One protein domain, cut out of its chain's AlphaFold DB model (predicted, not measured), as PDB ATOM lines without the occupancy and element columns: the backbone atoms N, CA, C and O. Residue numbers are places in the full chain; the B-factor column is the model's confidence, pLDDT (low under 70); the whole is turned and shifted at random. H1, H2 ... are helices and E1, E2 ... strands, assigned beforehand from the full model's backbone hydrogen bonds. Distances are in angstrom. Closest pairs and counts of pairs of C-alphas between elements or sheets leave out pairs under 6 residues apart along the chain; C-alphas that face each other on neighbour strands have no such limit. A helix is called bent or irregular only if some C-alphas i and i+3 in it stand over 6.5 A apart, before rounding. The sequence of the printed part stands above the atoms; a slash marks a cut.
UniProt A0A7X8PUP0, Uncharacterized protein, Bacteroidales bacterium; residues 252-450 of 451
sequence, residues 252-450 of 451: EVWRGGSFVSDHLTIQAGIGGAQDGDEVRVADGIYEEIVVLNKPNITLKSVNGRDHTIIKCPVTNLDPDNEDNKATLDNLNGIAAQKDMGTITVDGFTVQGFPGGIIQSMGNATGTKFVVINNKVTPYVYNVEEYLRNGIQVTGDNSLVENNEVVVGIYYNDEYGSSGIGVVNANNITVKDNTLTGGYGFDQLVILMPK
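AT A GLANCE: This is residues 252 to 450 of the 451 residues of an uncharacterized protein of Bacteroidales bacterium (UniProt A0A7X8PUP0). The chain is wound in stacked turns, a solenoid with three walls, each wall a sheet that gains one strand with each turn, from E3, E4, E5 at one end to E20, E21, E22 at the other. The hairpin E1 and E2 widens the largest wall at the first end, which H1 caps, while H2, the small hairpin E14 and E15 and the long link 407 to 417 lie outside the walls, along the corner between the other two. The printed part has 199 residues with two named helices and 22 named strands, in the order E1, E2, H1, E3 to E7, H2, E8 to E22. The class is mostly strand; the largest sheet is mixed, the other two walls are parallel, and E14 and E15 are antiparallel. The whole is compact, with a radius of gyration of the C-alphas of 15.9 A and spans of 48 by 36 by 30 A.

HOW THE PARTS SIT: The largest sheet runs E2 (258 to 263), E1 (252 to 255), E3 (278 to 281), E6 (298 to 301), E9 (341 to 346), E12 (367 to 372), E17 (399 to 401), E20 (429 to 431), and is twisted. E1 and E2 are an antiparallel hairpin, with N 253 and O 261 2.8 A apart; E9 and E12 are parallel at 14 degrees, with N 343 and O 368 2.9 A apart. H1 (266 to 272) is on this sheet at a height of 7.3 A, over E1 and E3, but only just, with 3 C-alphas on each; its line is slantwise to the strands, at 37 degrees to E1 on the local plane. The closest C-alphas of H1 and E3 are those of Gly 269 and Val 279, 6.4 A apart. E2, H1 and E3 form a split strand-helix-strand unit, two strands running the same way with E1 between them, and its crossover is right-handed. The second sheet runs E5 (290 to 292), E8 (332 to 336), E11 (355 to 359), E16 (389 to 393), E19 (418 to 423), E22 (445 to 448); N 334 and O 356 of E8 and E11 are 3.0 A apart. H1 only grazes it, with residues 266 to 271. The third runs E4 (284 to 287), E7 (308 to 311), E10 (349 to 351), E13 (375 to 377), E18 (404 to 406), E21 (434 to 436); N 350 and O 375 of E10 and E13 are 2.7 A apart. The three are a stack of sheets, face to face in turn: the second faces the largest at 10.5 A centre to centre and the third at 9.7 A. E9 runs on into E10 at 86 degrees. E14 (379 to 381) and E15 (384 to 386) are a hairpin, with N 386 and O 379 2.7 A apart. H2 (322 to 330) is irregular, but only just: C-alphas 323 and 326 are 6.7 A apart. In H1 every O i to N i+4 pair is within hydrogen-bond range; in H2 2 of 5 are, and 4 of 6 O i to N i+3 pairs.

IN THESE COORDINATES: E1 begins at C-alpha 252, (209.811, 168.993, 176.790). E9 measures 16.3 A, E12 15.8 A, E2 15.5 A, H2 13.8 A and E19 11.1 A. E9 ends at C-alpha 346, (222.944, 163.790, 173.137), and E22 at C-alpha 448, (243.909, 171.998, 163.001).

THE WHOLE: The two C-alphas farthest apart are those of Ser 258 and Asp 413, at 49.3 A. The printed part has no cut, and its one long link joins E18 to E19 with 11 residues. The mean pLDDT of the printed part is 90.5; residues 412 to 415 and 438 to 450 are under 70.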
ATOM      1  N   GLU A 252     209.961 168.462 175.438       96.25
ATOM      2  CA  GLU A 252     209.811 168.993 176.790       96.25
ATOM      3  C   GLU A 252     211.012 169.857 177.193       96.25
ATOM      4  O   GLU A 252     212.166 169.505 176.961       96.25
ATOM      5  N   VAL A 253     210.760 170.961 177.891       97.50
ATOM      6  CA  VAL A 253     211.792 171.791 178.526       97.50
ATOM      7  C   VAL A 253     211.802 171.521 180.026       97.50
ATOM      8  O   VAL A 253     210.776 171.638 180.701       97.50
ATOM      9  N   TRP A 254     212.979 171.205 180.559       97.88
ATOM     10  CA  TRP A 254     213.221 170.872 181.956       97.88
ATOM     11  C   TRP A 254     214.227 171.832 182.586       97.88
ATOM     12  O   TRP A 254     215.289 172.100 182.028       97.88
ATOM     13  N   ARG A 255     213.928 172.296 183.800       96.62
ATOM     14  CA  ARG A 255     214.777 173.207 184.576       96.62
ATOM     15  C   ARG A 255     215.026 172.651 185.958       96.62
ATOM     16  O   ARG A 255     214.084 172.401 186.709       96.62
ATOM     17  N   GLY A 256     216.294 172.433 186.303       93.81
ATOM     18  CA  GLY A 256     216.665 171.879 187.609       93.81
ATOM     19  C   GLY A 256     215.950 170.559 187.934       93.81
ATOM     20  O   GLY A 256     215.598 170.320 189.086       93.81
ATOM     21  N   GLY A 257     215.672 169.736 186.916       91.88
ATOM     22  CA  GLY A 257     214.959 168.463 187.062       91.88
ATOM     23  C   GLY A 257     213.433 168.564 187.159       91.88
ATOM     24  O   GLY A 257     212.794 167.546 187.402       91.88
ATOM     25  N   SER A 258     212.840 169.741 186.952       93.06
ATOM     26  CA  SER A 258     211.384 169.924 186.885       93.06
ATOM     27  C   SER A 258     210.932 170.256 185.467       93.06
ATOM     28  O   SER A 258     211.571 171.067 184.799       93.06
ATOM     29  N   PHE A 259     209.822 169.665 185.031       92.88
ATOM     30  CA  PHE A 259     209.157 170.029 183.781       92.88
ATOM     31  C   PHE A 259     208.684 171.490 183.828       92.88
ATOM     32  O   PHE A 259     208.164 171.946 184.850       92.88
ATOM     33  N   VAL A 260     208.869 172.217 182.726       93.94
ATOM     34  CA  VAL A 260     208.506 173.638 182.597       93.94
ATOM     35  C   VAL A 260     207.447 173.862 181.519       93.94
ATOM     36  O   VAL A 260     206.521 174.640 181.737       93.94
ATOM     37  N   SER A 261     207.604 173.233 180.355       91.25
ATOM     38  CA  SER A 261     206.758 173.450 179.173       91.25
ATOM     39  C   SER A 261     207.006 172.378 178.119       91.25
ATOM     40  O   SER A 261     208.109 171.836 178.076       91.25
ATOM     41  N   ASP A 262     206.044 172.171 177.227       93.06
ATOM     42  CA  ASP A 262     206.139 171.303 176.056       93.06
ATOM     43  C   ASP A 262     205.928 172.073 174.740       93.06
ATOM     44  O   ASP A 262     205.353 173.166 174.705       93.06
ATOM     45  N   HIS A 263     206.457 171.530 173.645       90.81
ATOM     46  CA  HIS A 263     206.486 172.162 172.327       90.81
ATOM     47  C   HIS A 263     206.358 171.116 171.215       90.81
ATOM     48  O   HIS A 263     206.736 169.960 171.384       90.81
ATOM     49  N   LEU A 264     205.845 171.541 170.056       87.94
ATOM     50  CA  LEU A 264     205.683 170.674 168.880       87.94
ATOM     51  C   LEU A 264     207.000 170.413 168.136       87.94
ATOM     52  O   LEU A 264     207.166 169.361 167.533       87.94
ATOM     53  N   THR A 265     207.933 171.368 168.157       94.94
ATOM     54  CA  THR A 265     209.207 171.284 167.425       94.94
ATOM     55  C   THR A 265     210.394 171.480 168.356       94.94
ATOM     56  O   THR A 265     210.285 172.160 169.387       94.94
ATOM     57  N   ILE A 266     211.557 170.931 167.993       98.12
ATOM     58  CA  ILE A 266     212.782 171.070 168.787       98.12
ATOM     59  C   ILE A 266     213.189 172.540 168.843       98.12
ATOM     60  O   ILE A 266     213.536 173.054 169.912       98.12
ATOM     61  N   GLN A 267     213.087 173.257 167.719       98.25
ATOM     62  CA  GLN A 267     213.439 174.672 167.683       98.25
ATOM     63  C   GLN A 267     212.539 175.535 168.585       98.25
ATOM     64  O   GLN A 267     213.037 176.491 169.190       98.25
ATOM     65  N   ALA A 268     211.247 175.205 168.717       95.75
ATOM     66  CA  ALA A 268     210.340 175.880 169.648       95.75
ATOM     67  C   ALA A 268     210.699 175.573 171.112       95.75
ATOM     68  O   ALA A 268     210.778 176.502 171.919       95.75
ATOM     69  N   GLY A 269     211.039 174.315 171.423       97.62
ATOM     70  CA  GLY A 269     211.559 173.918 172.736       97.62
ATOM     71  C   GLY A 269     212.804 174.709 173.141       97.62
ATOM     72  O   GLY A 269     212.848 175.304 174.218       97.62
ATOM     73  N   ILE A 270     213.780 174.832 172.237       98.50
ATOM     74  CA  ILE A 270     214.962 175.687 172.440       98.50
ATOM     75  C   ILE A 270     214.554 177.161 172.602       98.50
ATOM     76  O   ILE A 270     215.086 177.871 173.454       98.50
ATOM     77  N   GLY A 271     213.585 177.643 171.822       97.75
ATOM     78  CA  GLY A 271     213.047 178.998 171.949       97.75
ATOM     79  C   GLY A 271     212.492 179.297 173.348       97.75
ATOM     80  O   GLY A 271     212.739 180.387 173.879       97.75
ATOM     81  N   GLY A 272     211.815 178.321 173.960       94.88
ATOM     82  CA  GLY A 272     211.270 178.385 175.320       94.88
ATOM     83  C   GLY A 272     212.294 178.175 176.444       94.88
ATOM     84  O   GLY A 272     212.044 178.591 177.577       94.88
ATOM     85  N   ALA A 273     213.451 177.585 176.143       97.94
ATOM     86  CA  ALA A 273     214.496 177.291 177.119       97.94
ATOM     87  C   ALA A 273     215.218 178.550 177.644       97.94
ATOM     88  O   ALA A 273     215.365 179.572 176.955       97.94
ATOM     89  N   GLN A 274     215.692 178.447 178.883       97.94
ATOM     90  CA  GLN A 274     216.556 179.390 179.589       97.94
ATOM     91  C   GLN A 274     217.967 178.814 179.770       97.94
ATOM     92  O   GLN A 274     218.248 177.676 179.401       97.94
ATOM     93  N   ASP A 275     218.857 179.639 180.322       98.19
ATOM     94  CA  ASP A 275     220.232 179.259 180.637       98.19
ATOM     95  C   ASP A 275     220.280 178.004 181.526       98.19
ATOM     96  O   ASP A 275     219.727 178.001 182.628       98.19
ATOM     97  N   GLY A 276     220.937 176.947 181.042       98.00
ATOM     98  CA  GLY A 276     221.111 175.693 181.782       98.00
ATOM     99  C   GLY A 276     219.950 174.695 181.689       98.00
ATOM    100  O   GLY A 276     220.005 173.661 182.357       98.00
ATOM    101  N   ASP A 277     218.904 174.982 180.909       98.69
ATOM    102  CA  ASP A 277     217.768 174.069 180.741       98.69
ATOM    103  C   ASP A 277     218.133 172.824 179.903       98.69
ATOM    104  O   ASP A 277     219.029 172.829 179.053       98.69
ATOM    105  N   GLU A 278     217.384 171.744 180.113       98.62
ATOM    106  CA  GLU A 278     217.433 170.523 179.308       98.62
ATOM    107  C   GLU A 278     216.200 170.457 178.397       98.62
ATOM    108  O   GLU A 278     215.068 170.538 178.866       98.62
ATOM    109  N   VAL A 279     216.413 170.310 177.092       98.69
ATOM    110  CA  VAL A 279     215.372 170.087 176.085       98.69
ATOM    111  C   VAL A 279     215.350 168.595 175.766       98.69
ATOM    112  O   VAL A 279     216.270 168.085 175.123       98.69
ATOM    113  N   ARG A 280     214.321 167.891 176.243       98.19
ATOM    114  CA  ARG A 280     214.101 166.461 176.006       98.19
ATOM    115  C   ARG A 280     213.207 166.260 174.800       98.19
ATOM    116  O   ARG A 280     212.177 166.910 174.690       98.19
ATOM    117  N   VAL A 281     213.586 165.340 173.928       97.31
ATOM    118  CA  VAL A 281     212.880 165.067 172.678       97.31
ATOM    119  C   VAL A 281     212.469 163.601 172.662       97.31
ATOM    120  O   VAL A 281     213.326 162.716 172.752       97.31
ATOM    121  N   ALA A 282     211.168 163.342 172.589       93.50
ATOM    122  CA  ALA A 282     210.617 161.999 172.500       93.50
ATOM    123  C   ALA A 282     210.870 161.373 171.115       93.50
ATOM    124  O   ALA A 282     211.406 162.002 170.193       93.50
ATOM    125  N   ASP A 283     210.508 160.102 170.982       90.06
ATOM    126  CA  ASP A 283     210.648 159.326 169.752       90.06
ATOM    127  C   ASP A 283     209.907 160.002 168.595       90.06
ATOM    128  O   ASP A 283     208.802 160.515 168.760       90.06
ATOM    129  N   GLY A 284     210.506 159.994 167.407       88.88
ATOM    130  CA  GLY A 284     209.878 160.583 166.231       88.88
ATOM    131  C   GLY A 284     210.858 161.051 165.165       88.88
ATOM    132  O   GLY A 284     212.080 160.978 165.320       88.88
ATOM    133  N   ILE A 285     210.283 161.546 164.069       91.62
ATOM    134  CA  ILE A 285     210.999 162.185 162.966       91.62
ATOM    135  C   ILE A 285     210.634 163.667 162.961       91.62
ATOM    136  O   ILE A 285     209.464 164.024 162.854       91.62
ATOM    137  N   TYR A 286     211.654 164.507 163.033       94.31
ATOM    138  CA  TYR A 286     211.559 165.953 163.141       94.31
ATOM    139  C   TYR A 286     212.172 166.571 161.891       94.31
ATOM    140  O   TYR A 286     213.393 166.590 161.731       94.31
ATOM    141  N   GLU A 287     211.328 167.032 160.969       95.94
ATOM    142  CA  GLU A 287     211.774 167.681 159.732       95.94
ATOM    143  C   GLU A 287     212.067 169.165 159.986       95.94
ATOM    144  O   GLU A 287     211.250 170.043 159.712       95.94
ATOM    145  N   GLU A 288     213.235 169.457 160.557       95.56
ATOM    146  CA  GLU A 288     213.617 170.812 160.958       95.56
ATOM    147  C   GLU A 288     215.130 171.059 160.901       95.56
ATOM    148  O   GLU A 288     215.939 170.136 160.886       95.56
ATOM    149  N   ILE A 289     215.507 172.338 160.877       96.50
ATOM    150  CA  ILE A 289     216.885 172.801 161.073       96.50
ATOM    151  C   ILE A 289     216.982 173.338 162.499       96.50
ATOM    152  O   ILE A 289     216.210 174.222 162.874       96.50
ATOM    153  N   VAL A 290     217.940 172.838 163.279       98.50
ATOM    154  CA  VAL A 290     218.062 173.158 164.705       98.50
ATOM    155  C   VAL A 290     219.224 174.116 164.955       98.50
ATOM    156  O   VAL A 290     220.374 173.839 164.619       98.50
ATOM    157  N   VAL A 291     218.948 175.237 165.621       98.44
ATOM    158  CA  VAL A 291     219.953 176.214 166.053       98.44
ATOM    159  C   VAL A 291     219.981 176.304 167.577       98.44
ATOM    160  O   VAL A 291     219.016 176.719 168.220       98.44
ATOM    161  N   LEU A 292     221.136 175.980 168.155       98.44
ATOM    162  CA  LEU A 292     221.416 176.068 169.585       98.44
ATOM    163  C   LEU A 292     221.857 177.502 169.910       98.44
ATOM    164  O   LEU A 292     223.032 177.857 169.788       98.44
ATOM    165  N   ASN A 293     220.881 178.342 170.260       97.50
ATOM    166  CA  ASN A 293     221.046 179.780 170.511       97.50
ATOM    167  C   ASN A 293     220.697 180.200 171.951       97.50
ATOM    168  O   ASN A 293     220.477 181.385 172.214       97.50
ATOM    169  N   LYS A 294     220.633 179.236 172.875       98.06
ATOM    170  CA  LYS A 294     220.439 179.463 174.309       98.06
ATOM    171  C   LYS A 294     221.672 178.997 175.085       98.06
ATOM    172  O   LYS A 294     222.190 177.933 174.755       98.06
ATOM    173  N   PRO A 295     222.141 179.750 176.095       98.06
ATOM    174  CA  PRO A 295     223.318 179.362 176.861       98.06
ATOM    175  C   PRO A 295     223.112 178.085 177.681       98.06
ATOM    176  O   PRO A 295     222.023 177.818 178.178       98.06
ATOM    177  N   ASN A 296     224.187 177.317 177.829       98.44
ATOM    178  CA  ASN A 296     224.313 176.146 178.693       98.44
ATOM    179  C   ASN A 296     223.230 175.057 178.543       98.44
ATOM    180  O   ASN A 296     223.026 174.272 179.468       98.44
ATOM    181  N   ILE A 297     222.527 174.996 177.407       98.44
ATOM    182  CA  ILE A 297     221.460 174.012 177.217       98.44
ATOM    183  C   ILE A 297     221.991 172.608 176.923       98.44
ATOM    184  O   ILE A 297     223.035 172.415 176.290       98.44
ATOM    185  N   THR A 298     221.198 171.617 177.324       98.81
ATOM    186  CA  THR A 298     221.351 170.219 176.905       98.81
ATOM    187  C   THR A 298     220.184 169.835 176.008       98.81
ATOM    188  O   THR A 298     219.055 169.779 176.473       98.81
ATOM    189  N   LEU A 299     220.442 169.570 174.730       98.81
ATOM    190  CA  LEU A 299     219.474 168.973 173.813       98.81
ATOM    191  C   LEU A 299     219.657 167.453 173.842       98.81
ATOM    192  O   LEU A 299     220.754 166.965 173.563       98.81
ATOM    193  N   LYS A 300     218.603 166.708 174.183       98.56
ATOM    194  CA  LYS A 300     218.701 165.274 174.465       98.56
ATOM    195  C   LYS A 300     217.510 164.472 173.948       98.56
ATOM    196  O   LYS A 300     216.365 164.811 174.231       98.56
ATOM    197  N   SER A 301     217.777 163.367 173.259       98.12
ATOM    198  CA  SER A 301     216.759 162.350 172.979       98.12
ATOM    199  C   SER A 301     216.441 161.534 174.234       98.12
ATOM    200  O   SER A 301     217.338 161.174 175.001       98.12
ATOM    201  N   VAL A 302     215.164 161.208 174.433       95.44
ATOM    202  CA  VAL A 302     214.708 160.388 175.565       95.44
ATOM    203  C   VAL A 302     215.160 158.930 175.432       95.44
ATOM    204  O   VAL A 302     215.666 158.372 176.407       95.44
ATOM    205  N   ASN A 303     215.025 158.329 174.243       90.44
ATOM    206  CA  ASN A 303     215.332 156.911 173.995       90.44
ATOM    207  C   ASN A 303     216.539 156.688 173.065       90.44
ATOM    208  O   ASN A 303     216.847 155.556 172.691       90.44
ATOM    209  N   GLY A 304     217.269 157.754 172.738       93.38
ATOM    210  CA  GLY A 304     218.516 157.701 171.987       93.38
ATOM    211  C   GLY A 304     218.348 157.735 170.467       93.38
ATOM    212  O   GLY A 304     217.254 157.837 169.909       93.38
ATOM    213  N   ARG A 305     219.493 157.652 169.781       96.12
ATOM    214  CA  ARG A 305     219.622 158.021 168.361       96.12
ATOM    215  C   ARG A 305     218.811 157.171 167.396       96.12
ATOM    216  O   ARG A 305     218.470 157.659 166.322       96.12
ATOM    217  N   ASP A 306     218.492 155.938 167.769       92.50
ATOM    218  CA  ASP A 306     217.710 155.026 166.929       92.50
ATOM    219  C   ASP A 306     216.203 155.345 166.963       92.50
ATOM    220  O   ASP A 306     215.442 154.820 166.153       92.50
ATOM    221  N   HIS A 307     215.783 156.229 167.874       91.12
ATOM    222  CA  HIS A 307     214.387 156.575 168.131       91.12
ATOM    223  C   HIS A 307     214.039 158.032 167.795       91.12
ATOM    224  O   HIS A 307     212.887 158.329 167.481       91.12
ATOM    225  N   THR A 308     215.017 158.942 167.829       97.06
ATOM    226  CA  THR A 308     214.803 160.375 167.569       97.06
ATOM    227  C   THR A 308     215.637 160.844 166.380       97.06
ATOM    228  O   THR A 308     216.867 160.941 166.458       97.06
ATOM    229  N   ILE A 309     214.960 161.152 165.272       97.44
ATOM    230  CA  ILE A 309     215.578 161.512 163.994       97.44
ATOM    231  C   ILE A 309     215.289 162.980 163.681       97.44
ATOM    232  O   ILE A 309     214.143 163.349 163.453       97.44
ATOM    233  N   ILE A 310     216.326 163.807 163.597       98.44
ATOM    234  CA  ILE A 310     216.262 165.143 162.997       98.44
ATOM    235  C   ILE A 310     216.580 164.971 161.517       98.44
ATOM    236  O   ILE A 310     217.693 164.592 161.156       98.44
ATOM    237  N   LYS A 311     215.594 165.201 160.659       97.31
ATOM    238  CA  LYS A 311     215.670 164.930 159.226       97.31
ATOM    239  C   LYS A 311     215.676 166.230 158.440       97.31
ATOM    240  O   LYS A 311     214.952 167.167 158.760       97.31
ATOM    241  N   CYS A 312     216.472 166.271 157.381       95.69
ATOM    242  CA  CYS A 312     216.530 167.436 156.519       95.69
ATOM    243  C   CYS A 312     215.167 167.731 155.873       95.69
ATOM    244  O   CYS A 312     214.654 166.878 155.142       95.69
ATOM    245  N   PRO A 313     214.592 168.931 156.092       92.88
ATOM    246  CA  PRO A 313     213.320 169.312 155.476       92.88
ATOM    247  C   PRO A 313     213.476 169.644 153.985       92.88
ATOM    248  O   PRO A 313     212.495 169.742 153.251       92.88
ATOM    249  N   VAL A 314     214.714 169.837 153.520       88.69
ATOM    250  CA  VAL A 314     215.034 170.145 152.128       88.69
ATOM    251  C   VAL A 314     215.606 168.896 151.467       88.69
ATOM    252  O   VAL A 314     216.637 168.373 151.880       88.69
ATOM    253  N   THR A 315     214.942 168.424 150.416       78.75
ATOM    254  CA  THR A 315     215.385 167.274 149.618       78.75
ATOM    255  C   THR A 315     215.487 167.669 148.147       78.75
ATOM    256  O   THR A 315     214.820 168.605 147.705       78.75
ATOM    257  N   ASN A 316     216.306 166.947 147.381       83.56
ATOM    258  CA  ASN A 316     216.420 167.066 145.920       83.56
ATOM    259  C   ASN A 316     216.979 168.393 145.370       83.56
ATOM    260  O   ASN A 316     216.784 168.699 144.195       83.56
ATOM    261  N   LEU A 317     217.704 169.167 146.176       90.00
ATOM    262  CA  LEU A 317     218.664 170.130 145.643       90.00
ATOM    263  C   LEU A 317     219.813 169.380 144.964       90.00
ATOM    264  O   LEU A 317     220.505 168.587 145.605       90.00
ATOM    265  N   ASP A 318     219.968 169.632 143.670       90.81
ATOM    266  CA  ASP A 318     221.058 169.130 142.839       90.81
ATOM    267  C   ASP A 318     222.378 169.823 143.237       90.81
ATOM    268  O   ASP A 318     222.451 171.049 143.096       90.81
ATOM    269  N   PRO A 319     223.385 169.096 143.752       86.00
ATOM    270  CA  PRO A 319     224.675 169.659 144.139       86.00
ATOM    271  C   PRO A 319     225.515 170.154 142.953       86.00
ATOM    272  O   PRO A 319     226.343 171.054 143.129       86.00
ATOM    273  N   ASP A 320     225.275 169.646 141.741       85.31
ATOM    274  CA  ASP A 320     225.983 170.091 140.538       85.31
ATOM    275  C   ASP A 320     225.488 171.462 140.065       85.31
ATOM    276  O   ASP A 320     226.213 172.207 139.401       85.31
ATOM    277  N   ASN A 321     224.281 171.858 140.469       90.00
ATOM    278  CA  ASN A 321     223.746 173.178 140.180       90.00
ATOM    279  C   ASN A 321     224.376 174.245 141.098       90.00
ATOM    280  O   ASN A 321     224.157 174.259 142.309       90.00
ATOM    281  N   GLU A 322     225.123 175.179 140.505       88.31
ATOM    282  CA  GLU A 322     225.764 176.309 141.200       88.31
ATOM    283  C   GLU A 322     224.797 177.140 142.058       88.31
ATOM    284  O   GLU A 322     225.160 177.563 143.155       88.31
ATOM    285  N   ASP A 323     223.546 177.315 141.619       90.62
ATOM    286  CA  ASP A 323     222.545 178.081 142.372       90.62
ATOM    287  C   ASP A 323     222.155 177.384 143.689       90.62
ATOM    288  O   ASP A 323     221.754 178.041 144.653       90.62
ATOM    289  N   ASN A 324     222.303 176.057 143.763       90.25
ATOM    290  CA  ASN A 324     221.968 175.266 144.946       90.25
ATOM    291  C   ASN A 324     223.119 175.184 145.956       90.25
ATOM    292  O   ASN A 324     222.861 174.986 147.149       90.25
ATOM    293  N   LYS A 325     224.377 175.335 145.514       87.50
ATOM    294  CA  LYS A 325     225.569 175.126 146.357       87.50
ATOM    295  C   LYS A 325     225.563 176.016 147.599       87.50
ATOM    296  O   LYS A 325     225.768 175.527 148.705       87.50
ATOM    297  N   ALA A 326     225.199 177.291 147.453       87.69
ATOM    298  CA  ALA A 326     225.111 178.217 148.583       87.69
ATOM    299  C   ALA A 326     224.065 177.792 149.632       87.69
ATOM    300  O   ALA A 326     224.273 177.976 150.833       87.69
ATOM    301  N   THR A 327     222.934 177.222 149.207       89.94
ATOM    302  CA  THR A 327     221.922 176.690 150.129       89.94
ATOM    303  C   THR A 327     222.430 175.430 150.817       89.94
ATOM    304  O   THR A 327     222.359 175.344 152.042       89.94
ATOM    305  N   LEU A 328     222.995 174.491 150.053       89.25
ATOM    306  CA  LEU A 328     223.574 173.257 150.580       89.25
ATOM    307  C   LEU A 328     224.707 173.538 151.579       89.25
ATOM    308  O   LEU A 328     224.816 172.852 152.589       89.25
ATOM    309  N   ASP A 329     225.506 174.584 151.372       87.00
ATOM    310  CA  ASP A 329     226.594 174.951 152.288       87.00
ATOM    311  C   ASP A 329     226.096 175.467 153.639       87.00
ATOM    312  O   ASP A 329     226.778 175.360 154.665       87.00
ATOM    313  N   ASN A 330     224.897 176.031 153.677       88.00
ATOM    314  CA  ASN A 330     224.324 176.567 154.907       88.00
ATOM    315  C   ASN A 330     223.335 175.600 155.570       88.00
ATOM    316  O   ASN A 330     222.853 175.873 156.672       88.00
ATOM    317  N   LEU A 331     223.074 174.455 154.940       93.12
ATOM    318  CA  LEU A 331     222.121 173.453 155.391       93.12
ATOM    319  C   LEU A 331     222.764 172.508 156.416       93.12
ATOM    320  O   LEU A 331     223.175 171.389 156.110       93.12
ATOM    321  N   ASN A 332     222.870 172.996 157.651       95.94
ATOM    322  CA  ASN A 332     223.351 172.217 158.790       95.94
ATOM    323  C   ASN A 332     222.162 171.664 159.586       95.94
ATOM    324  O   ASN A 332     221.233 172.419 159.859       95.94
ATOM    325  N   GLY A 333     222.195 170.395 159.995       97.56
ATOM    326  CA  GLY A 333     221.115 169.790 160.778       97.56
ATOM    327  C   GLY A 333     221.005 170.382 162.177       97.56
ATOM    328  O   GLY A 333     219.939 170.844 162.577       97.56
ATOM    329  N   ILE A 334     222.131 170.439 162.892       98.69
ATOM    330  CA  ILE A 334     222.236 171.106 164.194       98.69
ATOM    331  C   ILE A 334     223.400 172.097 164.156       98.69
ATOM    332  O   ILE A 334     224.520 171.720 163.814       98.69
ATOM    333  N   ALA A 335     223.165 173.353 164.545       98.25
ATOM    334  CA  ALA A 335     224.183 174.402 164.557       98.25
ATOM    335  C   ALA A 335     224.331 175.080 165.929       98.25
ATOM    336  O   ALA A 335     223.362 175.607 166.473       98.25
ATOM    337  N   ALA A 336     225.555 175.137 166.462       97.88
ATOM    338  CA  ALA A 336     225.872 175.839 167.711       97.88
ATOM    339  C   ALA A 336     226.375 177.275 167.472       97.88
ATOM    340  O   ALA A 336     227.178 177.529 166.565       97.88
ATOM    341  N   GLN A 337     225.910 178.219 168.297       97.62
ATOM    342  CA  GLN A 337     226.297 179.637 168.246       97.62
ATOM    343  C   GLN A 337     227.506 179.964 169.147       97.62
ATOM    344  O   GLN A 337     227.896 179.172 170.011       97.62
ATOM    345  N   LYS A 338     228.117 181.138 168.936       96.62
ATOM    346  CA  LYS A 338     229.166 181.688 169.819       96.62
ATOM    347  C   LYS A 338     228.622 182.079 171.193       96.62
ATOM    348  O   LYS A 338     227.446 182.410 171.306       96.62
ATOM    349  N   ASP A 339     229.502 182.142 172.188       97.50
ATOM    350  CA  ASP A 339     229.228 182.652 173.537       97.50
ATOM    351  C   ASP A 339     228.096 181.907 174.273       97.50
ATOM    352  O   ASP A 339     227.356 182.490 175.066       97.50
ATOM    353  N   MET A 340     227.949 180.606 174.008       98.00
ATOM    354  CA  MET A 340     226.855 179.781 174.529       98.00
ATOM    355  C   MET A 340     227.204 179.015 175.812       98.00
ATOM    356  O   MET A 340     226.372 178.270 176.325       98.00
ATOM    357  N   GLY A 341     228.413 179.157 176.360       98.19
ATOM    358  CA  GLY A 341     228.834 178.352 177.508       98.19
ATOM    359  C   GLY A 341     228.989 176.879 177.120       98.19
ATOM    360  O   GLY A 341     229.628 176.582 176.116       98.19
ATOM    361  N   THR A 342     228.453 175.940 177.904       98.50
ATOM    362  CA  THR A 342     228.527 174.500 177.583       98.50
ATOM    363  C   THR A 342     227.256 174.016 176.901       98.50
ATOM    364  O   THR A 342     226.231 173.875 177.550       98.50
ATOM    365  N   ILE A 343     227.334 173.689 175.616       98.31
ATOM    366  CA  ILE A 343     226.197 173.157 174.860       98.31
ATOM    367  C   ILE A 343     226.362 171.661 174.663       98.31
ATOM    368  O   ILE A 343     227.436 171.219 174.254       98.31
ATOM    369  N   THR A 344     225.300 170.896 174.919       98.81
ATOM    370  CA  THR A 344     225.298 169.436 174.763       98.81
ATOM    371  C   THR A 344     224.255 168.986 173.745       98.81
ATOM    372  O   THR A 344     223.119 169.453 173.784       98.81
ATOM    373  N   VAL A 345     224.640 168.063 172.862       98.88
ATOM    374  CA  VAL A 345     223.757 167.334 171.941       98.88
ATOM    375  C   VAL A 345     223.949 165.840 172.185       98.88
ATOM    376  O   VAL A 345     225.042 165.314 171.949       98.88
ATOM    377  N   ASP A 346     222.900 165.177 172.668       98.75
ATOM    378  CA  ASP A 346     222.944 163.790 173.137       98.75
ATOM    379  C   ASP A 346     221.853 162.923 172.495       98.75
ATOM    380  O   ASP A 346     220.660 163.124 172.736       98.75
ATOM    381  N   GLY A 347     222.265 161.920 171.719       98.56
ATOM    382  CA  GLY A 347     221.379 160.819 171.346       98.56
ATOM    383  C   GLY A 347     220.482 161.051 170.130       98.56
ATOM    384  O   GLY A 347     219.381 160.521 170.119       98.56
ATOM    385  N   PHE A 348     220.895 161.796 169.107       98.81
ATOM    386  CA  PHE A 348     220.079 162.016 167.899       98.81
ATOM    387  C   PHE A 348     220.640 161.313 166.671       98.81
ATOM    388  O   PHE A 348     221.856 161.252 166.494       98.81
ATOM    389  N   THR A 349     219.767 160.877 165.761       98.75
ATOM    390  CA  THR A 349     220.150 160.722 164.352       98.75
ATOM    391  C   THR A 349     219.902 162.042 163.621       98.75
ATOM    392  O   THR A 349     218.772 162.506 163.565       98.75
ATOM    393  N   VAL A 350     220.938 162.640 163.037       98.62
ATOM    394  CA  VAL A 350     220.866 163.816 162.159       98.62
ATOM    395  C   VAL A 350     221.004 163.334 160.719       98.62
ATOM    396  O   VAL A 350     222.092 162.965 160.272       98.62
ATOM    397  N   GLN A 351     219.878 163.273 160.015       97.50
ATOM    398  CA  GLN A 351     219.740 162.563 158.751       97.50
ATOM    399  C   GLN A 351     219.566 163.503 157.566       97.50
ATOM    400  O   GLN A 351     218.660 164.335 157.534       97.50
ATOM    401  N   GLY A 352     220.349 163.251 156.520       94.88
ATOM    402  CA  GLY A 352     220.086 163.828 155.211       94.88
ATOM    403  C   GLY A 352     220.593 165.253 155.086       94.88
ATOM    404  O   GLY A 352     220.052 165.987 154.275       94.88
ATOM    405  N   PHE A 353     221.578 165.668 155.881       95.38
ATOM    406  CA  PHE A 353     222.132 167.017 155.807       95.38
ATOM    407  C   PHE A 353     223.553 167.001 155.235       95.38
ATOM    408  O   PHE A 353     224.341 166.125 155.598       95.38
ATOM    409  N   PRO A 354     223.927 167.989 154.402       92.25
ATOM    410  CA  PRO A 354     225.314 168.168 153.986       92.25
ATOM    411  C   PRO A 354     226.202 168.653 155.146       92.25
ATOM    412  O   PRO A 354     227.379 168.312 155.194       92.25
ATOM    413  N   GLY A 355     225.673 169.414 156.110       94.00
ATOM    414  CA  GLY A 355     226.325 169.644 157.404       94.00
ATOM    415  C   GLY A 355     225.577 168.918 158.518       94.00
ATOM    416  O   GLY A 355     224.398 169.175 158.717       94.00
ATOM    417  N   GLY A 356     226.225 168.030 159.268       96.94
ATOM    418  CA  GLY A 356     225.559 167.311 160.359       96.94
ATOM    419  C   GLY A 356     225.380 168.180 161.607       96.94
ATOM    420  O   GLY A 356     224.433 168.960 161.715       96.94
ATOM    421  N   ILE A 357     226.302 168.041 162.560       98.44
ATOM    422  CA  ILE A 357     226.309 168.753 163.846       98.44
ATOM    423  C   ILE A 357     227.493 169.722 163.869       98.44
ATOM    424  O   ILE A 357     228.644 169.316 164.029       98.44
ATOM    425  N   ILE A 358     227.225 171.012 163.679       97.50
ATOM    426  CA  ILE A 358     228.239 171.992 163.285       97.50
ATOM    427  C   ILE A 358     228.364 173.135 164.290       97.50
ATOM    428  O   ILE A 358     227.428 173.890 164.542       97.50
ATOM    429  N   GLN A 359     229.581 173.357 164.769       96.62
ATOM    430  CA  GLN A 359     230.022 174.642 165.297       96.62
ATOM    431  C   GLN A 359     230.957 175.279 164.270       96.62
ATOM    432  O   GLN A 359     232.067 174.802 164.031       96.62
ATOM    433  N   SER A 360     230.517 176.358 163.624       92.88
ATOM    434  CA  SER A 360     231.352 177.062 162.645       92.88
ATOM    435  C   SER A 360     232.582 177.693 163.319       92.88
ATOM    436  O   SER A 360     232.595 177.933 164.529       92.88
ATOM    437  N   MET A 361     233.640 177.995 162.560       90.88
ATOM    438  CA  MET A 361     234.842 178.648 163.116       90.88
ATOM    439  C   MET A 361     234.532 180.012 163.745       90.88
ATOM    440  O   MET A 361     235.098 180.359 164.779       90.88
ATOM    441  N   GLY A 362     233.591 180.765 163.163       92.81
ATOM    442  CA  GLY A 362     233.123 182.038 163.720       92.81
ATOM    443  C   GLY A 362     232.385 181.894 165.056       92.81
ATOM    444  O   GLY A 362     232.236 182.882 165.775       92.81
ATOM    445  N   ASN A 363     231.980 180.669 165.404       95.62
ATOM    446  CA  ASN A 363     231.228 180.339 166.609       95.62
ATOM    447  C   ASN A 363     232.070 179.677 167.716       95.62
ATOM    448  O   ASN A 363     231.513 179.158 168.682       95.62
ATOM    449  N   ALA A 364     233.401 179.698 167.588       92.56
ATOM    450  CA  ALA A 364     234.330 179.066 168.528       92.56
ATOM    451  C   ALA A 364     234.345 179.720 169.922       92.56
ATOM    452  O   ALA A 364     234.342 179.038 170.946       92.56
ATOM    453  N   THR A 365     234.400 181.054 169.966       95.00
ATOM    454  CA  THR A 365     234.605 181.811 171.209       95.00
ATOM    455  C   THR A 365     233.473 181.571 172.202       95.00
ATOM    456  O   THR A 365     232.301 181.631 171.838       95.00
ATOM    457  N   GLY A 366     233.834 181.319 173.464       95.50
ATOM    458  CA  GLY A 366     232.884 181.260 174.577       95.50
ATOM    459  C   GLY A 366     231.949 180.047 174.582       95.50
ATOM    460  O   GLY A 366     231.056 179.998 175.425       95.50
ATOM    461  N   THR A 367     232.151 179.072 173.691       97.44
ATOM    462  CA  THR A 367     231.293 177.886 173.572       97.44
ATOM    463  C   THR A 367     232.118 176.606 173.678       97.44
ATOM    464  O   THR A 367     232.914 176.316 172.794       97.44
ATOM    465  N   LYS A 368     231.898 175.806 174.723       97.88
ATOM    466  CA  LYS A 368     232.328 174.405 174.808       97.88
ATOM    467  C   LYS A 368     231.230 173.536 174.201       97.88
ATOM    468  O   LYS A 368     230.106 173.556 174.700       97.88
ATOM    469  N   PHE A 369     231.549 172.751 173.178       98.25
ATOM    470  CA  PHE A 369     230.561 171.921 172.492       98.25
ATOM    471  C   PHE A 369     230.731 170.440 172.847       98.25
ATOM    472  O   PHE A 369     231.811 169.868 172.711       98.25
ATOM    473  N   VAL A 370     229.672 169.816 173.353       98.75
ATOM    474  CA  VAL A 370     229.634 168.406 173.741       98.75
ATOM    475  C   VAL A 370     228.691 167.678 172.791       98.75
ATOM    476  O   VAL A 370     227.487 167.911 172.807       98.75
ATOM    477  N   VAL A 371     229.238 166.802 171.954       98.75
ATOM    478  CA  VAL A 371     228.489 166.049 170.941       98.75
ATOM    479  C   VAL A 371     228.660 164.565 171.230       98.75
ATOM    480  O   VAL A 371     229.746 164.014 171.030       98.75
ATOM    481  N   ILE A 372     227.611 163.925 171.748       98.75
ATOM    482  CA  ILE A 372     227.688 162.552 172.253       98.75
ATOM    483  C   ILE A 372     226.543 161.659 171.787       98.75
ATOM    484  O   ILE A 372     225.410 162.103 171.641       98.75
ATOM    485  N   ASN A 373     226.835 160.373 171.587       98.69
ATOM    486  CA  ASN A 373     225.830 159.348 171.278       98.69
ATOM    487  C   ASN A 373     224.972 159.649 170.037       98.69
ATOM    488  O   ASN A 373     223.872 159.119 169.923       98.69
ATOM    489  N   ASN A 374     225.440 160.473 169.098       98.81
ATOM    490  CA  ASN A 374     224.669 160.828 167.907       98.81
ATOM    491  C   ASN A 374     224.994 159.905 166.732       98.81
ATOM    492  O   ASN A 374     225.977 159.162 166.753       98.81
ATOM    493  N   LYS A 375     224.172 159.969 165.690       98.44
ATOM    494  CA  LYS A 375     224.450 159.427 164.365       98.44
ATOM    495  C   LYS A 375     224.249 160.510 163.323       98.44
ATOM    496  O   LYS A 375     223.250 161.212 163.369       98.44
ATOM    497  N   VAL A 376     225.166 160.648 162.380       97.81
ATOM    498  CA  VAL A 376     225.043 161.585 161.260       97.81
ATOM    499  C   VAL A 376     225.032 160.791 159.965       97.81
ATOM    500  O   VAL A 376     225.923 159.965 159.746       97.81
ATOM    501  N   THR A 377     224.037 161.038 159.112       95.00
ATOM    502  CA  THR A 377     223.977 160.442 157.772       95.00
ATOM    503  C   THR A 377     223.948 161.520 156.681       95.00
ATOM    504  O   THR A 377     223.236 162.517 156.849       95.00
ATOM    505  N   PRO A 378     224.666 161.317 155.560       92.81
ATOM    506  CA  PRO A 378     224.783 162.275 154.467       92.81
ATOM    507  C   PRO A 378     223.445 162.681 153.863       92.81
ATOM    508  O   PRO A 378     222.458 161.942 153.927       92.81
ATOM    509  N   TYR A 379     223.450 163.841 153.214       93.44
ATOM    510  CA  TYR A 379     222.443 164.217 152.229       93.44
ATOM    511  C   TYR A 379     222.542 163.290 151.015       93.44
ATOM    512  O   TYR A 379     223.644 162.988 150.577       93.44
ATOM    513  N   VAL A 380     221.421 162.832 150.460       90.56
ATOM    514  CA  VAL A 380     221.434 161.902 149.319       90.56
ATOM    515  C   VAL A 380     220.797 162.555 148.104       90.56
ATOM    516  O   VAL A 380     219.651 163.002 148.170       90.56
ATOM    517  N   TYR A 381     221.516 162.557 146.984       89.94
ATOM    518  CA  TYR A 381     221.004 162.989 145.685       89.94
ATOM    519  C   TYR A 381     221.421 161.988 144.609       89.94
ATOM    520  O   TYR A 381     222.588 161.637 144.515       89.94
ATOM    521  N   ASN A 382     220.459 161.491 143.820       85.81
ATOM    522  CA  ASN A 382     220.692 160.503 142.755       85.81
ATOM    523  C   ASN A 382     221.613 159.336 143.161       85.81
ATOM    524  O   ASN A 382     222.492 158.961 142.402       85.81
ATOM    525  N   VAL A 383     221.379 158.755 144.344       83.62
ATOM    526  CA  VAL A 383     222.158 157.668 144.982       83.62
ATOM    527  C   VAL A 383     223.542 158.035 145.521       83.62
ATOM    528  O   VAL A 383     224.146 157.210 146.203       83.62
ATOM    529  N   GLU A 384     224.025 159.249 145.274       87.94
ATOM    530  CA  GLU A 384     225.272 159.742 145.848       87.94
ATOM    531  C   GLU A 384     225.032 160.362 147.227       87.94
ATOM    532  O   GLU A 384     224.032 161.040 147.473       87.94
ATOM    533  N   GLU A 385     225.963 160.093 148.138       88.88
ATOM    534  CA  GLU A 385     225.938 160.542 149.526       88.88
ATOM    535  C   GLU A 385     226.858 161.752 149.690       88.88
ATOM    536  O   GLU A 385     228.073 161.622 149.570       88.88
ATOM    537  N   TYR A 386     226.294 162.915 150.009       88.81
ATOM    538  CA  TYR A 386     227.008 164.174 150.173       88.81
ATOM    539  C   TYR A 386     227.087 164.609 151.635       88.81
ATOM    540  O   TYR A 386     226.074 164.777 152.322       88.81
ATOM    541  N   LEU A 387     228.306 164.856 152.099       89.00
ATOM    542  CA  LEU A 387     228.588 165.377 153.426       89.00
ATOM    543  C   LEU A 387     229.780 166.326 153.343       89.00
ATOM    544  O   LEU A 387     230.847 165.942 152.880       89.00
ATOM    545  N   ARG A 388     229.624 167.552 153.836       87.75
ATOM    546  CA  ARG A 388     230.729 168.486 154.059       87.75
ATOM    547  C   ARG A 388     231.451 168.142 155.350       87.75
ATOM    548  O   ARG A 388     232.582 167.687 155.333       87.75
ATOM    549  N   ASN A 389     230.777 168.364 156.472       89.38
ATOM    550  CA  ASN A 389     231.291 168.066 157.799       89.38
ATOM    551  C   ASN A 389     230.210 167.280 158.535       89.38
ATOM    552  O   ASN A 389     229.079 167.752 158.659       89.38
ATOM    553  N   GLY A 390     230.543 166.084 159.012       93.50
ATOM    554  CA  GLY A 390     229.637 165.287 159.830       93.50
ATOM    555  C   GLY A 390     229.449 165.922 161.195       93.50
ATOM    556  O   GLY A 390     228.356 166.359 161.546       93.50
ATOM    557  N   ILE A 391     230.541 166.035 161.942       96.19
ATOM    558  CA  ILE A 391     230.597 166.765 163.206       96.19
ATOM    559  C   ILE A 391     231.739 167.768 163.126       96.19
ATOM    560  O   ILE A 391     232.868 167.392 162.828       96.19
ATOM    561  N   GLN A 392     231.469 169.036 163.423       95.19
ATOM    562  CA  GLN A 392     232.501 170.065 163.504       95.19
ATOM    563  C   GLN A 392     232.486 170.728 164.879       95.19
ATOM    564  O   GLN A 392     231.463 171.272 165.294       95.19
ATOM    565  N   VAL A 393     233.640 170.745 165.545       94.94
ATOM    566  CA  VAL A 393     233.850 171.436 166.824       94.94
ATOM    567  C   VAL A 393     234.999 172.435 166.705       94.94
ATOM    568  O   VAL A 393     236.051 172.137 166.138       94.94
ATOM    569  N   THR A 394     234.791 173.644 167.223       94.31
ATOM    570  CA  THR A 394     235.748 174.759 167.102       94.31
ATOM    571  C   THR A 394     236.031 175.466 168.421       94.31
ATOM    572  O   THR A 394     237.000 176.212 168.524       94.31
ATOM    573  N   GLY A 395     235.222 175.227 169.450       94.19
ATOM    574  CA  GLY A 395     235.426 175.782 170.780       94.19
ATOM    575  C   GLY A 395     236.354 174.951 171.663       94.19
ATOM    576  O   GLY A 395     236.349 173.720 171.608       94.19
ATOM    577  N   ASP A 396     237.132 175.624 172.510       95.06
ATOM    578  CA  ASP A 396     238.071 174.983 173.434       95.06
ATOM    579  C   ASP A 396     237.359 174.056 174.444       95.06
ATOM    580  O   ASP A 396     236.245 174.324 174.898       95.06
ATOM    581  N   ASN A 397     238.045 172.994 174.879       96.56
ATOM    582  CA  ASN A 397     237.579 172.019 175.881       96.56
ATOM    583  C   ASN A 397     236.334 171.204 175.474       96.56
ATOM    584  O   ASN A 397     235.645 170.652 176.339       96.56
ATOM    585  N   SER A 398     236.030 171.146 174.177       97.62
ATOM    586  CA  SER A 398     234.920 170.378 173.603       97.62
ATOM    587  C   SER A 398     235.138 168.859 173.677       97.62
ATOM    588  O   SER A 398     236.263 168.370 173.829       97.62
ATOM    589  N   LEU A 399     234.040 168.108 173.560       97.81
ATOM    590  CA  LEU A 399     234.006 166.645 173.613       97.81
ATOM    591  C   LEU A 399     233.201 166.096 172.432       97.81
ATOM    592  O   LEU A 399     232.065 166.512 172.219       97.81
ATOM    593  N   VAL A 400     233.771 165.129 171.715       98.19
ATOM    594  CA  VAL A 400     233.088 164.348 170.678       98.19
ATOM    595  C   VAL A 400     233.252 162.866 171.008       98.19
ATOM    596  O   VAL A 400     234.345 162.313 170.861       98.19
ATOM    597  N   GLU A 401     232.189 162.222 171.489       98.19
ATOM    598  CA  GLU A 401     232.260 160.849 172.005       98.19
ATOM    599  C   GLU A 401     231.097 159.949 171.572       98.19
ATOM    600  O   GLU A 401     229.941 160.357 171.589       98.19
ATOM    601  N   ASN A 402     231.399 158.692 171.237       98.19
ATOM    602  CA  ASN A 402     230.401 157.661 170.931       98.19
ATOM    603  C   ASN A 402     229.427 158.019 169.790       98.19
ATOM    604  O   ASN A 402     228.265 157.607 169.790       98.19
ATOM    605  N   ASN A 403     229.879 158.797 168.805       98.19
ATOM    606  CA  ASN A 403     229.071 159.142 167.638       98.19
ATOM    607  C   ASN A 403     229.318 158.176 166.472       98.19
ATOM    608  O   ASN A 403     230.428 157.680 166.288       98.19
ATOM    609  N   GLU A 404     228.294 157.960 165.651       96.44
ATOM    610  CA  GLU A 404     228.392 157.315 164.341       96.44
ATOM    611  C   GLU A 404     228.328 158.382 163.244       96.44
ATOM    612  O   GLU A 404     227.410 159.194 163.229       96.44
ATOM    613  N   VAL A 405     229.261 158.394 162.298       94.75
ATOM    614  CA  VAL A 405     229.170 159.281 161.129       94.75
ATOM    615  C   VAL A 405     229.368 158.461 159.865       94.75
ATOM    616  O   VAL A 405     230.407 157.825 159.671       94.75
ATOM    617  N   VAL A 406     228.363 158.489 158.998       91.88
ATOM    618  CA  VAL A 406     228.483 158.001 157.626       91.88
ATOM    619  C   VAL A 406     229.056 159.152 156.800       91.88
ATOM    620  O   VAL A 406     228.455 160.216 156.725       91.88
ATOM    621  N   VAL A 407     230.256 158.972 156.257       85.81
ATOM    622  CA  VAL A 407     230.994 159.972 155.482       85.81
ATOM    623  C   VAL A 407     230.570 159.883 154.020       85.81
ATOM    624  O   VAL A 407     230.596 158.803 153.431       85.81
ATOM    625  N   GLY A 408     230.196 161.030 153.457       81.06
ATOM    626  CA  GLY A 408     229.886 161.207 152.041       81.06
ATOM    627  C   GLY A 408     230.982 161.978 151.301       81.06
ATOM    628  O   GLY A 408     231.994 162.358 151.884       81.06
ATOM    629  N   ILE A 409     230.763 162.238 150.017       80.44
ATOM    630  CA  ILE A 409     231.589 163.143 149.212       80.44
ATOM    631  C   ILE A 409     231.192 164.602 149.463       80.44
ATOM    632  O   ILE A 409     230.067 164.895 149.863       80.44
ATOM    633  N   TYR A 410     232.100 165.543 149.226       77.38
ATOM    634  CA  TYR A 410     231.728 166.956 149.162       77.38
ATOM    635  C   TYR A 410     231.473 167.348 147.703       77.38
ATOM    636  O   TYR A 410     232.116 166.826 146.800       77.38
ATOM    637  N   TYR A 411     230.515 168.244 147.468       73.19
ATOM    638  CA  TYR A 411     230.107 168.679 146.123       73.19
ATOM    639  C   TYR A 411     230.991 169.786 145.530       73.19
ATOM    640  O   TYR A 411     230.667 170.348 144.486       73.19
ATOM    641  N   ASN A 412     232.069 170.165 146.217       67.44
ATOM    642  CA  ASN A 412     233.006 171.181 145.758       67.44
ATOM    643  C   ASN A 412     234.426 170.602 145.775       67.44
ATOM    644  O   ASN A 412     234.906 170.160 146.816       67.44
ATOM    645  N   ASP A 413     235.091 170.666 144.623       66.88
ATOM    646  CA  ASP A 413     236.436 170.135 144.376       66.88
ATOM    647  C   ASP A 413     237.551 170.888 145.136       66.88
ATOM    648  O   ASP A 413     238.704 170.455 145.148       66.88
ATOM    649  N   GLU A 414     237.240 172.033 145.754       64.62
ATOM    650  CA  GLU A 414     238.199 172.866 146.490       64.62
ATOM    651  C   GLU A 414     238.427 172.417 147.943       64.62
ATOM    652  O   GLU A 414     239.459 172.759 148.527       64.62
ATOM    653  N   TYR A 415     237.491 171.669 148.541       67.94
ATOM    654  CA  TYR A 415     237.569 171.246 149.943       67.94
ATOM    655  C   TYR A 415     237.240 169.763 150.113       67.94
ATOM    656  O   TYR A 415     236.402 169.203 149.418       67.94
ATOM    657  N   GLY A 416     237.867 169.139 151.105       70.88
ATOM    658  CA  GLY A 416     237.560 167.768 151.494       70.88
ATOM    659  C   GLY A 416     236.324 167.658 152.382       70.88
ATOM    660  O   GLY A 416     236.022 168.566 153.163       70.88
ATOM    661  N   SER A 417     235.658 166.504 152.324       79.75
ATOM    662  CA  SER A 417     234.698 166.099 153.356       79.75
ATOM    663  C   SER A 417     235.425 165.734 154.656       79.75
ATOM    664  O   SER A 417     236.546 165.221 154.632       79.75
ATOM    665  N   SER A 418     234.785 165.955 155.805       85.19
ATOM    666  CA  SER A 418     235.244 165.425 157.088       85.19
ATOM    667  C   SER A 418     234.135 164.684 157.829       85.19
ATOM    668  O   SER A 418     233.002 165.154 157.951       85.19
ATOM    669  N   GLY A 419     234.473 163.520 158.390       88.38
ATOM    670  CA  GLY A 419     233.593 162.835 159.338       88.38
ATOM    671  C   GLY A 419     233.500 163.620 160.648       88.38
ATOM    672  O   GLY A 419     232.419 164.045 161.054       88.38
ATOM    673  N   ILE A 420     234.655 163.856 161.282       92.19
ATOM    674  CA  ILE A 420     234.793 164.698 162.478       92.19
ATOM    675  C   ILE A 420     235.920 165.716 162.254       92.19
ATOM    676  O   ILE A 420     237.091 165.352 162.125       92.19
ATOM    677  N   GLY A 421     235.572 167.001 162.246       90.56
ATOM    678  CA  GLY A 421     236.499 168.121 162.118       90.56
ATOM    679  C   GLY A 421     236.691 168.865 163.440       90.56
ATOM    680  O   GLY A 421     235.738 169.403 164.006       90.56
ATOM    681  N   VAL A 422     237.934 168.951 163.912       90.56
ATOM    682  CA  VAL A 422     238.341 169.800 165.037       90.56
ATOM    683  C   VAL A 422     239.181 170.949 164.496       90.56
ATOM    684  O   VAL A 422     240.304 170.753 164.025       90.56
ATOM    685  N   VAL A 423     238.647 172.166 164.564       86.00
ATOM    686  CA  VAL A 423     239.249 173.305 163.860       86.00
ATOM    687  C   VAL A 423     239.482 174.476 164.806       86.00
ATOM    688  O   VAL A 423     238.541 175.002 165.391       86.00
ATOM    689  N   ASN A 424     240.736 174.923 164.915       87.00
ATOM    690  CA  ASN A 424     241.169 176.089 165.695       87.00
ATOM    691  C   ASN A 424     240.807 176.038 167.191       87.00
ATOM    692  O   ASN A 424     240.569 177.078 167.808       87.00
ATOM    693  N   ALA A 425     240.815 174.837 167.772       88.50
ATOM    694  CA  ALA A 425     240.380 174.576 169.140       88.50
ATOM    695  C   ALA A 425     241.475 173.881 169.972       88.50
ATOM    696  O   ALA A 425     242.290 173.127 169.440       88.50
ATOM    697  N   ASN A 426     241.474 174.107 171.286       91.19
ATOM    698  CA  ASN A 426     242.410 173.524 172.248       91.19
ATOM    699  C   ASN A 426     241.711 172.552 173.206       91.19
ATOM    700  O   ASN A 426     240.540 172.721 173.539       91.19
ATOM    701  N   ASN A 427     242.462 171.573 173.721       92.81
ATOM    702  CA  ASN A 427     242.010 170.619 174.747       92.81
ATOM    703  C   ASN A 427     240.750 169.829 174.364       92.81
ATOM    704  O   ASN A 427     239.857 169.614 175.184       92.81
ATOM    705  N   ILE A 428     240.671 169.398 173.108       93.44
ATOM    706  CA  ILE A 428     239.519 168.666 172.588       93.44
ATOM    707  C   ILE A 428     239.699 167.178 172.838       93.44
ATOM    708  O   ILE A 428     240.760 166.617 172.568       93.44
ATOM    709  N   THR A 429     238.647 166.535 173.337       95.12
ATOM    710  CA  THR A 429     238.606 165.079 173.471       95.12
ATOM    711  C   THR A 429     237.752 164.495 172.356       95.12
ATOM    712  O   THR A 429     236.575 164.826 172.242       95.12
ATOM    713  N   VAL A 430     238.337 163.604 171.554       95.25
ATOM    714  CA  VAL A 430     237.634 162.825 170.528       95.25
ATOM    715  C   VAL A 430     237.899 161.350 170.809       95.25
ATOM    716  O   VAL A 430     239.049 160.917 170.736       95.25
ATOM    717  N   LYS A 431     236.869 160.580 171.174       95.25
ATOM    718  CA  LYS A 431     237.012 159.155 171.521       95.25
ATOM    719  C   LYS A 431     235.772 158.341 171.177       95.25
ATOM    720  O   LYS A 431     234.684 158.884 171.079       95.25
ATOM    721  N   ASP A 432     235.953 157.042 170.977       96.56
ATOM    722  CA  ASP A 432     234.865 156.066 170.815       96.56
ATOM    723  C   ASP A 432     233.885 156.358 169.660       96.56
ATOM    724  O   ASP A 432     232.773 155.848 169.638       96.56
ATOM    725  N   ASN A 433     234.288 157.162 168.672       94.94
ATOM    726  CA  ASN A 433     233.465 157.448 167.499       94.94
ATOM    727  C   ASN A 433     233.693 156.402 166.399       94.94
ATOM    728  O   ASN A 433     234.817 155.943 166.188       94.94
ATOM    729  N   THR A 434     232.634 156.080 165.664       94.00
ATOM    730  CA  THR A 434     232.659 155.177 164.511       94.00
ATOM    731  C   THR A 434     232.432 155.969 163.234       94.00
ATOM    732  O   THR A 434     231.444 156.690 163.110       94.00
ATOM    733  N   LEU A 435     233.340 155.819 162.271       89.88
ATOM    734  CA  LEU A 435     233.245 156.440 160.953       89.88
ATOM    735  C   LEU A 435     233.109 155.341 159.899       89.88
ATOM    736  O   LEU A 435     233.881 154.383 159.895       89.88
ATOM    737  N   THR A 436     232.129 155.480 159.015       87.31
ATOM    738  CA  THR A 436     231.852 154.545 157.909       87.31
ATOM    739  C   THR A 436     231.678 155.318 156.602       87.31
ATOM    740  O   THR A 436     231.410 156.508 156.663       87.31
ATOM    741  N   GLY A 437     231.799 154.681 155.434       74.94
ATOM    742  CA  GLY A 437     231.693 155.348 154.120       74.94
ATOM    743  C   GLY A 437     232.831 154.944 153.174       74.94
ATOM    744  O   GLY A 437     233.828 154.382 153.630       74.94
ATOM    745  N   GLY A 438     232.661 155.146 151.860       57.44
ATOM    746  CA  GLY A 438     233.458 154.454 150.830       57.44
ATOM    747  C   GLY A 438     234.139 155.297 149.746       57.44
ATOM    748  O   GLY A 438     234.741 154.704 148.852       57.44
ATOM    749  N   TYR A 439     234.089 156.631 149.790       54.66
ATOM    750  CA  TYR A 439     234.635 157.465 148.710       54.66
ATOM    751  C   TYR A 439     235.886 158.235 149.151       54.66
ATOM    752  O   TYR A 439     235.954 158.785 150.246       54.66
ATOM    753  N   GLY A 440     236.929 158.124 148.323       47.50
ATOM    754  CA  GLY A 440     238.320 158.422 148.649       47.50
ATOM    755  C   GLY A 440     238.674 159.907 148.715       47.50
ATOM    756  O   GLY A 440     238.088 160.722 148.019       47.50
ATOM    757  N   PHE A 441     239.718 160.165 149.512       43.53
ATOM    758  CA  PHE A 441     240.329 161.460 149.830       43.53
ATOM    759  C   PHE A 441     239.397 162.419 150.580       43.53
ATOM    760  O   PHE A 441     238.722 163.237 149.979       43.53
ATOM    761  N   ASP A 442     239.356 162.295 151.914       47.91
ATOM    762  CA  ASP A 442     239.698 163.362 152.871       47.91
ATOM    763  C   ASP A 442     239.245 163.016 154.306       47.91
ATOM    764  O   ASP A 442     238.582 162.019 154.573       47.91
ATOM    765  N   GLN A 443     239.851 163.699 155.267       53.81
ATOM    766  CA  GLN A 443     240.485 163.133 156.463       53.81
ATOM    767  C   GLN A 443     239.545 162.597 157.573       53.81
ATOM    768  O   GLN A 443     238.574 163.230 157.979       53.81
ATOM    769  N   LEU A 444     239.938 161.444 158.145       56.94
ATOM    770  CA  LEU A 444     239.249 160.678 159.201       56.94
ATOM    771  C   LEU A 444     239.030 161.478 160.504       56.94
ATOM    772  O   LEU A 444     237.982 161.370 161.128       56.94
ATOM    773  N   VAL A 445     240.003 162.302 160.901       61.19
ATOM    774  CA  VAL A 445     239.888 163.335 161.943       61.19
ATOM    775  C   VAL A 445     240.842 164.455 161.548       61.19
ATOM    776  O   VAL A 445     242.049 164.220 161.461       61.19
ATOM    777  N   ILE A 446     240.333 165.664 161.323       62.25
ATOM    778  CA  ILE A 446     241.195 166.833 161.098       62.25
ATOM    779  C   ILE A 446     241.422 167.510 162.439       62.25
ATOM    780  O   ILE A 446     240.471 168.007 163.034       62.25
ATOM    781  N   LEU A 447     242.669 167.539 162.907       56.91
ATOM    782  CA  LEU A 447     243.094 168.397 164.010       56.91
ATOM    783  C   LEU A 447     243.858 169.579 163.408       56.91
ATOM    784  O   LEU A 447     245.029 169.438 163.056       56.91
ATOM    785  N   MET A 448     243.210 170.738 163.281       57.44
ATOM    786  CA  MET A 448     243.909 171.998 163.001       57.44
ATOM    787  C   MET A 448     244.076 172.754 164.322       57.44
ATOM    788  O   MET A 448     243.154 173.472 164.721       57.44
ATOM    789  N   PRO A 449     245.191 172.568 165.056       47.47
ATOM    790  CA  PRO A 449     245.418 173.305 166.290       47.47
ATOM    791  C   PRO A 449     245.528 174.801 165.991       47.47
ATOM    792  O   PRO A 449     246.013 175.209 164.933       47.47
ATOM    793  N   LYS A 450     245.084 175.620 166.944       48.47
ATOM    794  CA  LYS A 450     245.279 177.067 166.882       48.47
ATOM    795  C   LYS A 450     246.793 177.362 166.889       48.47
ATOM    796  O   LYS A 450     247.486 176.751 167.706       48.47
TER     797      LYS A 450